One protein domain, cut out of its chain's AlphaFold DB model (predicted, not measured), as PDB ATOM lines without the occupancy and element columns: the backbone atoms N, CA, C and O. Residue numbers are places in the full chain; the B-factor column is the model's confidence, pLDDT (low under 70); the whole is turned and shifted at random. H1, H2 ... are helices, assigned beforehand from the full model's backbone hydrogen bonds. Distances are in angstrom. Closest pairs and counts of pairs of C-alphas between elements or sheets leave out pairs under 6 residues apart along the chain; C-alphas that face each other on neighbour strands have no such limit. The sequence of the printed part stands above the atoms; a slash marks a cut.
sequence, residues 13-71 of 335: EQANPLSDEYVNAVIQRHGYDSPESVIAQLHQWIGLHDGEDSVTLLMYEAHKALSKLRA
ATOM      1  N   GLU A  13     197.058 102.830 121.342       57.69
ATOM      2  CA  GLU A  13     196.958 101.696 120.402       57.69
ATOM      3  C   GLU A  13     196.398 100.419 121.052       57.69
ATOM      4  O   GLU A  13     195.939  99.523 120.348       57.69
ATOM      5  N   GLN A  14     196.398 100.343 122.386       65.94
ATOM      6  CA  GLN A  14     195.754  99.265 123.146       65.94
ATOM      7  C   GLN A  14     194.354  99.635 123.651       65.94
ATOM      8  O   GLN A  14     193.681  98.795 124.254       65.94
ATOM      9  N   ALA A  15     193.902 100.873 123.430       71.75
ATOM     10  CA  ALA A  15     192.565 101.291 123.818       71.75
ATOM     11  C   ALA A  15     191.516 100.587 122.948       71.75
ATOM     12  O   ALA A  15     191.748 100.279 121.779       71.75
ATOM     13  N   ASN A  16     190.344 100.333 123.529       81.06
ATOM     14  CA  ASN A  16     189.218  99.749 122.812       81.06
ATOM     15  C   ASN A  16     188.939 100.584 121.542       81.06
ATOM     16  O   ASN A  16     188.632 101.773 121.682       81.06
ATOM     17  N   PRO A  17     189.000  99.999 120.329       76.69
ATOM     18  CA  PRO A  17     188.804 100.737 119.079       76.69
ATOM     19  C   PRO A  17     187.391 101.323 118.930       76.69
ATOM     20  O   PRO A  17     187.137 102.085 118.003       76.69
ATOM     21  N   LEU A  18     186.473 100.976 119.839       80.44
ATOM     22  CA  LEU A  18     185.112 101.506 119.915       80.44
ATOM     23  C   LEU A  18     184.958 102.676 120.906       80.44
ATOM     24  O   LEU A  18     183.859 103.205 121.067       80.44
ATOM     25  N   SER A  19     186.023 103.061 121.613       84.94
ATOM     26  CA  SER A  19     185.981 104.142 122.606       84.94
ATOM     27  C   SER A  19     186.123 105.529 121.973       84.94
ATOM     28  O   SER A  19     186.862 105.712 121.002       84.94
ATOM     29  N   ASP A  20     185.472 106.527 122.580       82.75
ATOM     30  CA  ASP A  20     185.616 107.935 122.185       82.75
ATOM     31  C   ASP A  20     187.071 108.404 122.337       82.75
ATOM     32  O   ASP A  20     187.542 109.252 121.573       82.75
ATOM     33  N   GLU A  21     187.813 107.855 123.309       88.25
ATOM     34  CA  GLU A  21     189.226 108.182 123.504       88.25
ATOM     35  C   GLU A  21     190.091 107.738 122.319       88.25
ATOM     36  O   GLU A  21     190.959 108.500 121.882       88.25
ATOM     37  N   TYR A  22     189.832 106.552 121.759       87.94
ATOM     38  CA  TYR A  22     190.545 106.053 120.583       87.94
ATOM     39  C   TYR A  22     190.291 106.941 119.357       87.94
ATOM     40  O   TYR A  22     191.236 107.404 118.716       87.94
ATOM     41  N   VAL A  23     189.026 107.257 119.064       82.19
ATOM     42  CA  VAL A  23     188.663 108.089 117.904       82.19
ATOM     43  C   VAL A  23     189.244 109.498 118.017       82.19
ATOM     44  O   VAL A  23     189.826 110.008 117.057       82.19
ATOM     45  N   ASN A  24     189.177 110.115 119.199       85.00
ATOM     46  CA  ASN A  24     189.770 111.432 119.426       85.00
ATOM     47  C   ASN A  24     191.296 111.426 119.271       85.00
ATOM     48  O   ASN A  24     191.856 112.382 118.735       85.00
ATOM     49  N   ALA A  25     191.976 110.357 119.687       86.12
ATOM     50  CA  ALA A  25     193.418 110.236 119.506       86.12
ATOM     51  C   ALA A  25     193.816 110.087 118.028       86.12
ATOM     52  O   ALA A  25     194.796 110.701 117.597       86.12
ATOM     53  N   VAL A  26     193.039 109.343 117.230       83.88
ATOM     54  CA  VAL A  26     193.250 109.246 115.774       83.88
ATOM     55  C   VAL A  26     193.046 110.613 115.109       83.88
ATOM     56  O   VAL A  26     193.912 111.057 114.353       83.88
ATOM     57  N   ILE A  27     191.979 111.335 115.470       84.44
ATOM     58  CA  ILE A  27     191.698 112.690 114.965       84.44
ATOM     59  C   ILE A  27     192.806 113.676 115.331       84.44
ATOM     60  O   ILE A  27     193.222 114.472 114.490       84.44
ATOM     61  N   GLN A  28     193.315 113.635 116.561       85.75
ATOM     62  CA  GLN A  28     194.416 114.504 116.977       85.75
ATOM     63  C   GLN A  28     195.718 114.196 116.228       85.75
ATOM     64  O   GLN A  28     196.482 115.117 115.943       85.75
ATOM     65  N   ARG A  29     195.976 112.923 115.901       86.75
ATOM     66  CA  ARG A  29     197.198 112.501 115.201       86.75
ATOM     67  C   ARG A  29     197.153 112.803 113.703       86.75
ATOM     68  O   ARG A  29     198.171 113.208 113.149       86.75
ATOM     69  N   HIS A  30     196.010 112.594 113.056       83.12
ATOM     70  CA  HIS A  30     195.907 112.620 111.595       83.12
ATOM     71  C   HIS A  30     195.065 113.787 111.054       83.12
ATOM     72  O   HIS A  30     195.091 114.068 109.859       83.12
ATOM     73  N   GLY A  31     194.355 114.513 111.920       86.56
ATOM     74  CA  GLY A  31     193.410 115.558 111.534       86.56
ATOM     75  C   GLY A  31     192.029 114.997 111.188       86.56
ATOM     76  O   GLY A  31     191.877 113.818 110.854       86.56
ATOM     77  N   TYR A  32     191.010 115.859 111.268       78.00
ATOM     78  CA  TYR A  32     189.600 115.497 111.056       78.00
ATOM     79  C   TYR A  32     189.308 114.953 109.649       78.00
ATOM     80  O   TYR A  32     188.398 114.143 109.496       78.00
ATOM     81  N   ASP A  33     190.092 115.369 108.654       76.94
ATOM     82  CA  ASP A  33     189.867 115.047 107.239       76.94
ATOM     83  C   ASP A  33     190.739 113.886 106.730       76.94
ATOM     84  O   ASP A  33     190.735 113.574 105.540       76.94
ATOM     85  N   SER A  34     191.502 113.237 107.614       79.31
ATOM     86  CA  SER A  34     192.298 112.070 107.231       79.31
ATOM     87  C   SER A  34     191.433 110.814 107.076       79.31
ATOM     88  O   SER A  34     190.467 110.622 107.825       79.31
ATOM     89  N   PRO A  35     191.778 109.922 106.132       67.75
ATOM     90  CA  PRO A  35     191.050 108.672 105.945       67.75
ATOM     91  C   PRO A  35     191.074 107.794 107.205       67.75
ATOM     92  O   PRO A  35     190.089 107.119 107.496       67.75
ATOM     93  N   GLU A  36     192.143 107.848 107.999       80.00
ATOM     94  CA  GLU A  36     192.271 107.121 109.262       80.00
ATOM     95  C   GLU A  36     191.242 107.587 110.304       80.00
ATOM     96  O   GLU A  36     190.604 106.752 110.950       80.00
ATOM     97  N   SER A  37     191.013 108.899 110.428       78.00
ATOM     98  CA  SER A  37     189.990 109.463 111.323       78.00
ATOM     99  C   SER A  37     188.574 109.059 110.923       78.00
ATOM    100  O   SER A  37     187.745 108.772 111.789       78.00
ATOM    101  N   VAL A  38     188.299 108.990 109.616       76.94
ATOM    102  CA  VAL A  38     187.007 108.524 109.094       76.94
ATOM    103  C   VAL A  38     186.805 107.045 109.423       76.94
ATOM    104  O   VAL A  38     185.764 106.676 109.954       76.94
ATOM    105  N   ILE A  39     187.807 106.196 109.177       77.19
ATOM    106  CA  ILE A  39     187.728 104.757 109.476       77.19
ATOM    107  C   ILE A  39     187.521 104.513 110.977       77.19
ATOM    108  O   ILE A  39     186.693 103.680 111.346       77.19
ATOM    109  N   ALA A  40     188.216 105.257 111.843       76.69
ATOM    110  CA  ALA A  40     188.063 105.140 113.292       76.69
ATOM    111  C   ALA A  40     186.642 105.514 113.760       76.69
ATOM    112  O   ALA A  40     186.040 104.766 114.529       76.69
ATOM    113  N   GLN A  41     186.073 106.612 113.243       79.94
ATOM    114  CA  GLN A  41     184.680 106.990 113.519       79.94
ATOM    115  C   GLN A  41     183.693 105.927 113.032       79.94
ATOM    116  O   GLN A  41     182.757 105.589 113.751       79.94
ATOM    117  N   LEU A  42     183.910 105.365 111.839       76.00
ATOM    118  CA  LEU A  42     183.047 104.317 111.298       76.00
ATOM    119  C   LEU A  42     183.100 103.039 112.138       76.00
ATOM    120  O   LEU A  42     182.057 102.458 112.419       76.00
ATOM    121  N   HIS A  43     184.288 102.620 112.579       73.88
ATOM    122  CA  HIS A  43     184.451 101.463 113.462       73.88
ATOM    123  C   HIS A  43     183.715 101.646 114.790       73.88
ATOM    124  O   HIS A  43     182.948 100.770 115.190       73.88
ATOM    125  N   GLN A  44     183.909 102.793 115.445       81.81
ATOM    126  CA  GLN A  44     183.200 103.126 116.674       81.81
ATOM    127  C   GLN A  44     181.682 103.132 116.467       81.81
ATOM    128  O   GLN A  44     180.938 102.572 117.270       81.81
ATOM    129  N   TRP A  45     181.224 103.739 115.375       74.56
ATOM    130  CA  TRP A  45     179.809 103.857 115.064       74.56
ATOM    131  C   TRP A  45     179.158 102.490 114.798       74.56
ATOM    132  O   TRP A  45     178.096 102.200 115.343       74.56
ATOM    133  N   ILE A  46     179.826 101.611 114.043       75.50
ATOM    134  CA  ILE A  46     179.375 100.231 113.803       75.50
ATOM    135  C   ILE A  46     179.271  99.455 115.122       75.50
ATOM    136  O   ILE A  46     178.267  98.785 115.351       75.50
ATOM    137  N   GLY A  47     180.264  99.578 116.008       79.19
ATOM    138  CA  GLY A  47     180.245  98.891 117.301       79.19
ATOM    139  C   GLY A  47     179.226  99.444 118.304       79.19
ATOM    140  O   GLY A  47     178.800  98.711 119.189       79.19
ATOM    141  N   LEU A  48     178.815 100.711 118.178       78.12
ATOM    142  CA  LEU A  48     177.786 101.322 119.032       78.12
ATOM    143  C   LEU A  48     176.356 100.974 118.607       78.12
ATOM    144  O   LEU A  48     175.454 101.027 119.442       78.12
ATOM    145  N   HIS A  49     176.134 100.664 117.327       72.06
ATOM    146  CA  HIS A  49     174.786 100.577 116.764       72.06
ATOM    147  C   HIS A  49     174.268  99.167 116.462       72.06
ATOM    148  O   HIS A  49     173.091  99.068 116.144       72.06
ATOM    149  N   ASP A  50     175.081  98.113 116.587       59.12
ATOM    150  CA  ASP A  50     174.742  96.671 116.696       59.12
ATOM    151  C   ASP A  50     173.449  96.131 116.009       59.12
ATOM    152  O   ASP A  50     172.843  95.171 116.485       59.12
ATOM    153  N   GLY A  51     172.985  96.706 114.886       59.62
ATOM    154  CA  GLY A  51     171.740  96.260 114.247       59.62
ATOM    155  C   GLY A  51     171.153  97.135 113.127       59.62
ATOM    156  O   GLY A  51     171.126  98.360 113.203       59.62
ATOM    157  N   GLU A  52     170.677  96.424 112.097       52.56
ATOM    158  CA  GLU A  52     169.719  96.682 110.991       52.56
ATOM    159  C   GLU A  52     169.695  98.010 110.198       52.56
ATOM    160  O   GLU A  52     169.419  97.949 109.003       52.56
ATOM    161  N   ASP A  53     170.079  99.165 110.745       57.16
ATOM    162  CA  ASP A  53     170.116 100.449 110.006       57.16
ATOM    163  C   ASP A  53     171.544 100.968 109.752       57.16
ATOM    164  O   ASP A  53     171.759 102.069 109.229       57.16
ATOM    165  N   SER A  54     172.548 100.154 110.087       62.00
ATOM    166  CA  SER A  54     173.954 100.548 110.049       62.00
ATOM    167  C   SER A  54     174.466 100.848 108.640       62.00
ATOM    168  O   SER A  54     175.213 101.802 108.445       62.00
ATOM    169  N   VAL A  55     174.025 100.098 107.631       61.50
ATOM    170  CA  VAL A  55     174.529 100.240 106.256       61.50
ATOM    171  C   VAL A  55     174.025 101.517 105.584       61.50
ATOM    172  O   VAL A  55     174.798 102.201 104.918       61.50
ATOM    173  N   THR A  56     172.759 101.889 105.775       62.47
ATOM    174  CA  THR A  56     172.180 103.096 105.159       62.47
ATOM    175  C   THR A  56     172.821 104.365 105.723       62.47
ATOM    176  O   THR A  56     173.166 105.282 104.977       62.47
ATOM    177  N   LEU A  57     173.045 104.398 107.038       64.69
ATOM    178  CA  LEU A  57     173.727 105.497 107.724       64.69
ATOM    179  C   LEU A  57     175.232 105.520 107.422       64.69
ATOM    180  O   LEU A  57     175.787 106.597 107.205       64.69
ATOM    181  N   LEU A  58     175.868 104.350 107.288       72.50
ATOM    182  CA  LEU A  58     177.242 104.223 106.798       72.50
ATOM    183  C   LEU A  58     177.380 104.790 105.381       72.50
ATOM    184  O   LEU A  58     178.285 105.576 105.115       72.50
ATOM    185  N   MET A  59     176.468 104.431 104.474       68.56
ATOM    186  CA  MET A  59     176.439 104.963 103.112       68.56
ATOM    187  C   MET A  59     176.189 106.473 103.100       68.56
ATOM    188  O   MET A  59     176.816 107.179 102.312       68.56
ATOM    189  N   TYR A  60     175.326 106.983 103.980       73.44
ATOM    190  CA  TYR A  60     175.067 108.414 104.114       73.44
ATOM    191  C   TYR A  60     176.306 109.190 104.588       73.44
ATOM    192  O   TYR A  60     176.696 110.171 103.951       73.44
ATOM    193  N   GLU A  61     176.970 108.742 105.656       72.38
ATOM    194  CA  GLU A  61     178.180 109.403 106.167       72.38
ATOM    195  C   GLU A  61     179.369 109.241 105.208       72.38
ATOM    196  O   GLU A  61     180.099 110.206 104.976       72.38
ATOM    197  N   ALA A  62     179.515 108.091 104.541       71.38
ATOM    198  CA  ALA A  62     180.503 107.912 103.476       71.38
ATOM    199  C   ALA A  62     180.244 108.867 102.301       71.38
ATOM    200  O   ALA A  62     181.170 109.507 101.802       71.38
ATOM    201  N   HIS A  63     178.986 109.025 101.878       69.06
ATOM    202  CA  HIS A  63     178.627 109.962 100.816       69.06
ATOM    203  C   HIS A  63     178.904 111.413 101.231       69.06
ATOM    204  O   HIS A  63     179.436 112.191 100.442       69.06
ATOM    205  N   LYS A  64     178.627 111.777 102.482       69.81
ATOM    206  CA  LYS A  64     178.921 113.101 103.043       69.81
ATOM    207  C   LYS A  64     180.425 113.372 103.143       69.81
ATOM    208  O   LYS A  64     180.860 114.462 102.781       69.81
ATOM    209  N   ALA A  65     181.225 112.392 103.562       65.12
ATOM    210  CA  ALA A  65     182.685 112.485 103.571       65.12
ATOM    211  C   ALA A  65     183.242 112.634 102.146       65.12
ATOM    212  O   ALA A  65     184.030 113.539 101.882       65.12
ATOM    213  N   LEU A  66     182.755 111.833 101.194       65.56
ATOM    214  CA  LEU A  66     183.111 111.956  99.778       65.56
ATOM    215  C   LEU A  66     182.656 113.293  99.173       65.56
ATOM    216  O   LEU A  66     183.352 113.844  98.328       65.56
ATOM    217  N   SER A  67     181.516 113.838  99.601       68.38
ATOM    218  CA  SER A  67     181.024 115.157  99.185       68.38
ATOM    219  C   SER A  67     181.910 116.290  99.720       68.38
ATOM    220  O   SER A  67     182.205 117.232  98.989       68.38
ATOM    221  N   LYS A  68     182.430 116.162 100.948       60.56
ATOM    222  CA  LYS A  68     183.428 117.089 101.507       60.56
ATOM    223  C   LYS A  68     184.783 116.977 100.810       60.56
ATOM    224  O   LYS A  68     185.362 117.997 100.476       60.56
ATOM    225  N   LEU A  69     185.239 115.767 100.482       58.88
ATOM    226  CA  LEU A  69     186.434 115.570  99.647       58.88
ATOM    227  C   LEU A  69     186.265 116.142  98.226       58.88
ATOM    228  O   LEU A  69     187.250 116.380  97.534       58.88
ATOM    229  N   ARG A  70     185.023 116.384  97.787       62.88
ATOM    230  CA  ARG A  70     184.710 117.051  96.516       62.88
ATOM    231  C   ARG A  70     184.675 118.586  96.610       62.88
ATOM    232  O   ARG A  70     184.574 119.223  95.565       62.88
ATOM    233  N   ALA A  71     184.790 119.203  97.791       43.31
ATOM    234  CA  ALA A  71     184.730 120.662  97.950       43.31
ATOM    235  C   ALA A  71     185.859 121.217  98.859       43.31
ATOM    236  O   ALA A  71     185.882 120.839 100.026       43.31
TER     237      ALA A  71
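Overview. This is residues 13 to 71 of the 335 residues of an uncharacterized protein of Achromobacter spanius (UniProt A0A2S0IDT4). Three helices lie side by side in a flat zigzag row, with H2 in the middle, H1 on one side of it and H3 on the other, each running opposite ways to the one before. H1 and H2 pack as a helical hairpin, while H3 is only loosely attached, coming close to H2 near the link that joins them. The printed part has 59 residues with three named helices, in the order H1, H2, H3, and no named strand; the class is all helix. The whole is compact, with a radius of gyration of the C-alphas of 11.9 A, and flat, spanning 31 by 30 by 11 A.

Arrangement. H1, residues 20 to 30, and H2, residues 35 to 49, touch and form a hairpin; their closest C-alphas, those of Ile 27 and Ser 37, are 5.2 A apart. They run opposite ways at a shallow tilt of 11 degrees. H3, residues 54 to 69, is close to H2 but not clearly touching it; the closest C-alphas, those of Ile 46 and Ser 54, are 6.6 A apart. H2 and H3 run opposite ways at a shallow tilt of 21 degrees. H1 and H3 are apart. In H1, H2 and H3 every O i to N i+4 pair is within hydrogen-bond range.

Along the chain. H1 begins at C-alpha 20, (185.616, 107.935, 122.185), and measures 15.5 A from first to last C-alpha. H2 begins at C-alpha 35, (191.050, 108.672, 105.945), and measures 21.1 A. H3 measures 22.1 A and ends at C-alpha 69, (186.434, 115.570, 99.647).

Size, cuts and confidence. The two C-alphas farthest apart, those of Gln 14 and Ala 71, are 34.8 A apart. The printed part has no cut, and both links, H1 to H2 and H2 to H3, are tight. The mean pLDDT of the printed part is 73.3; it is under 70 at residues 13 to 14, 35, 50 to 57, 59 and 63 to 71.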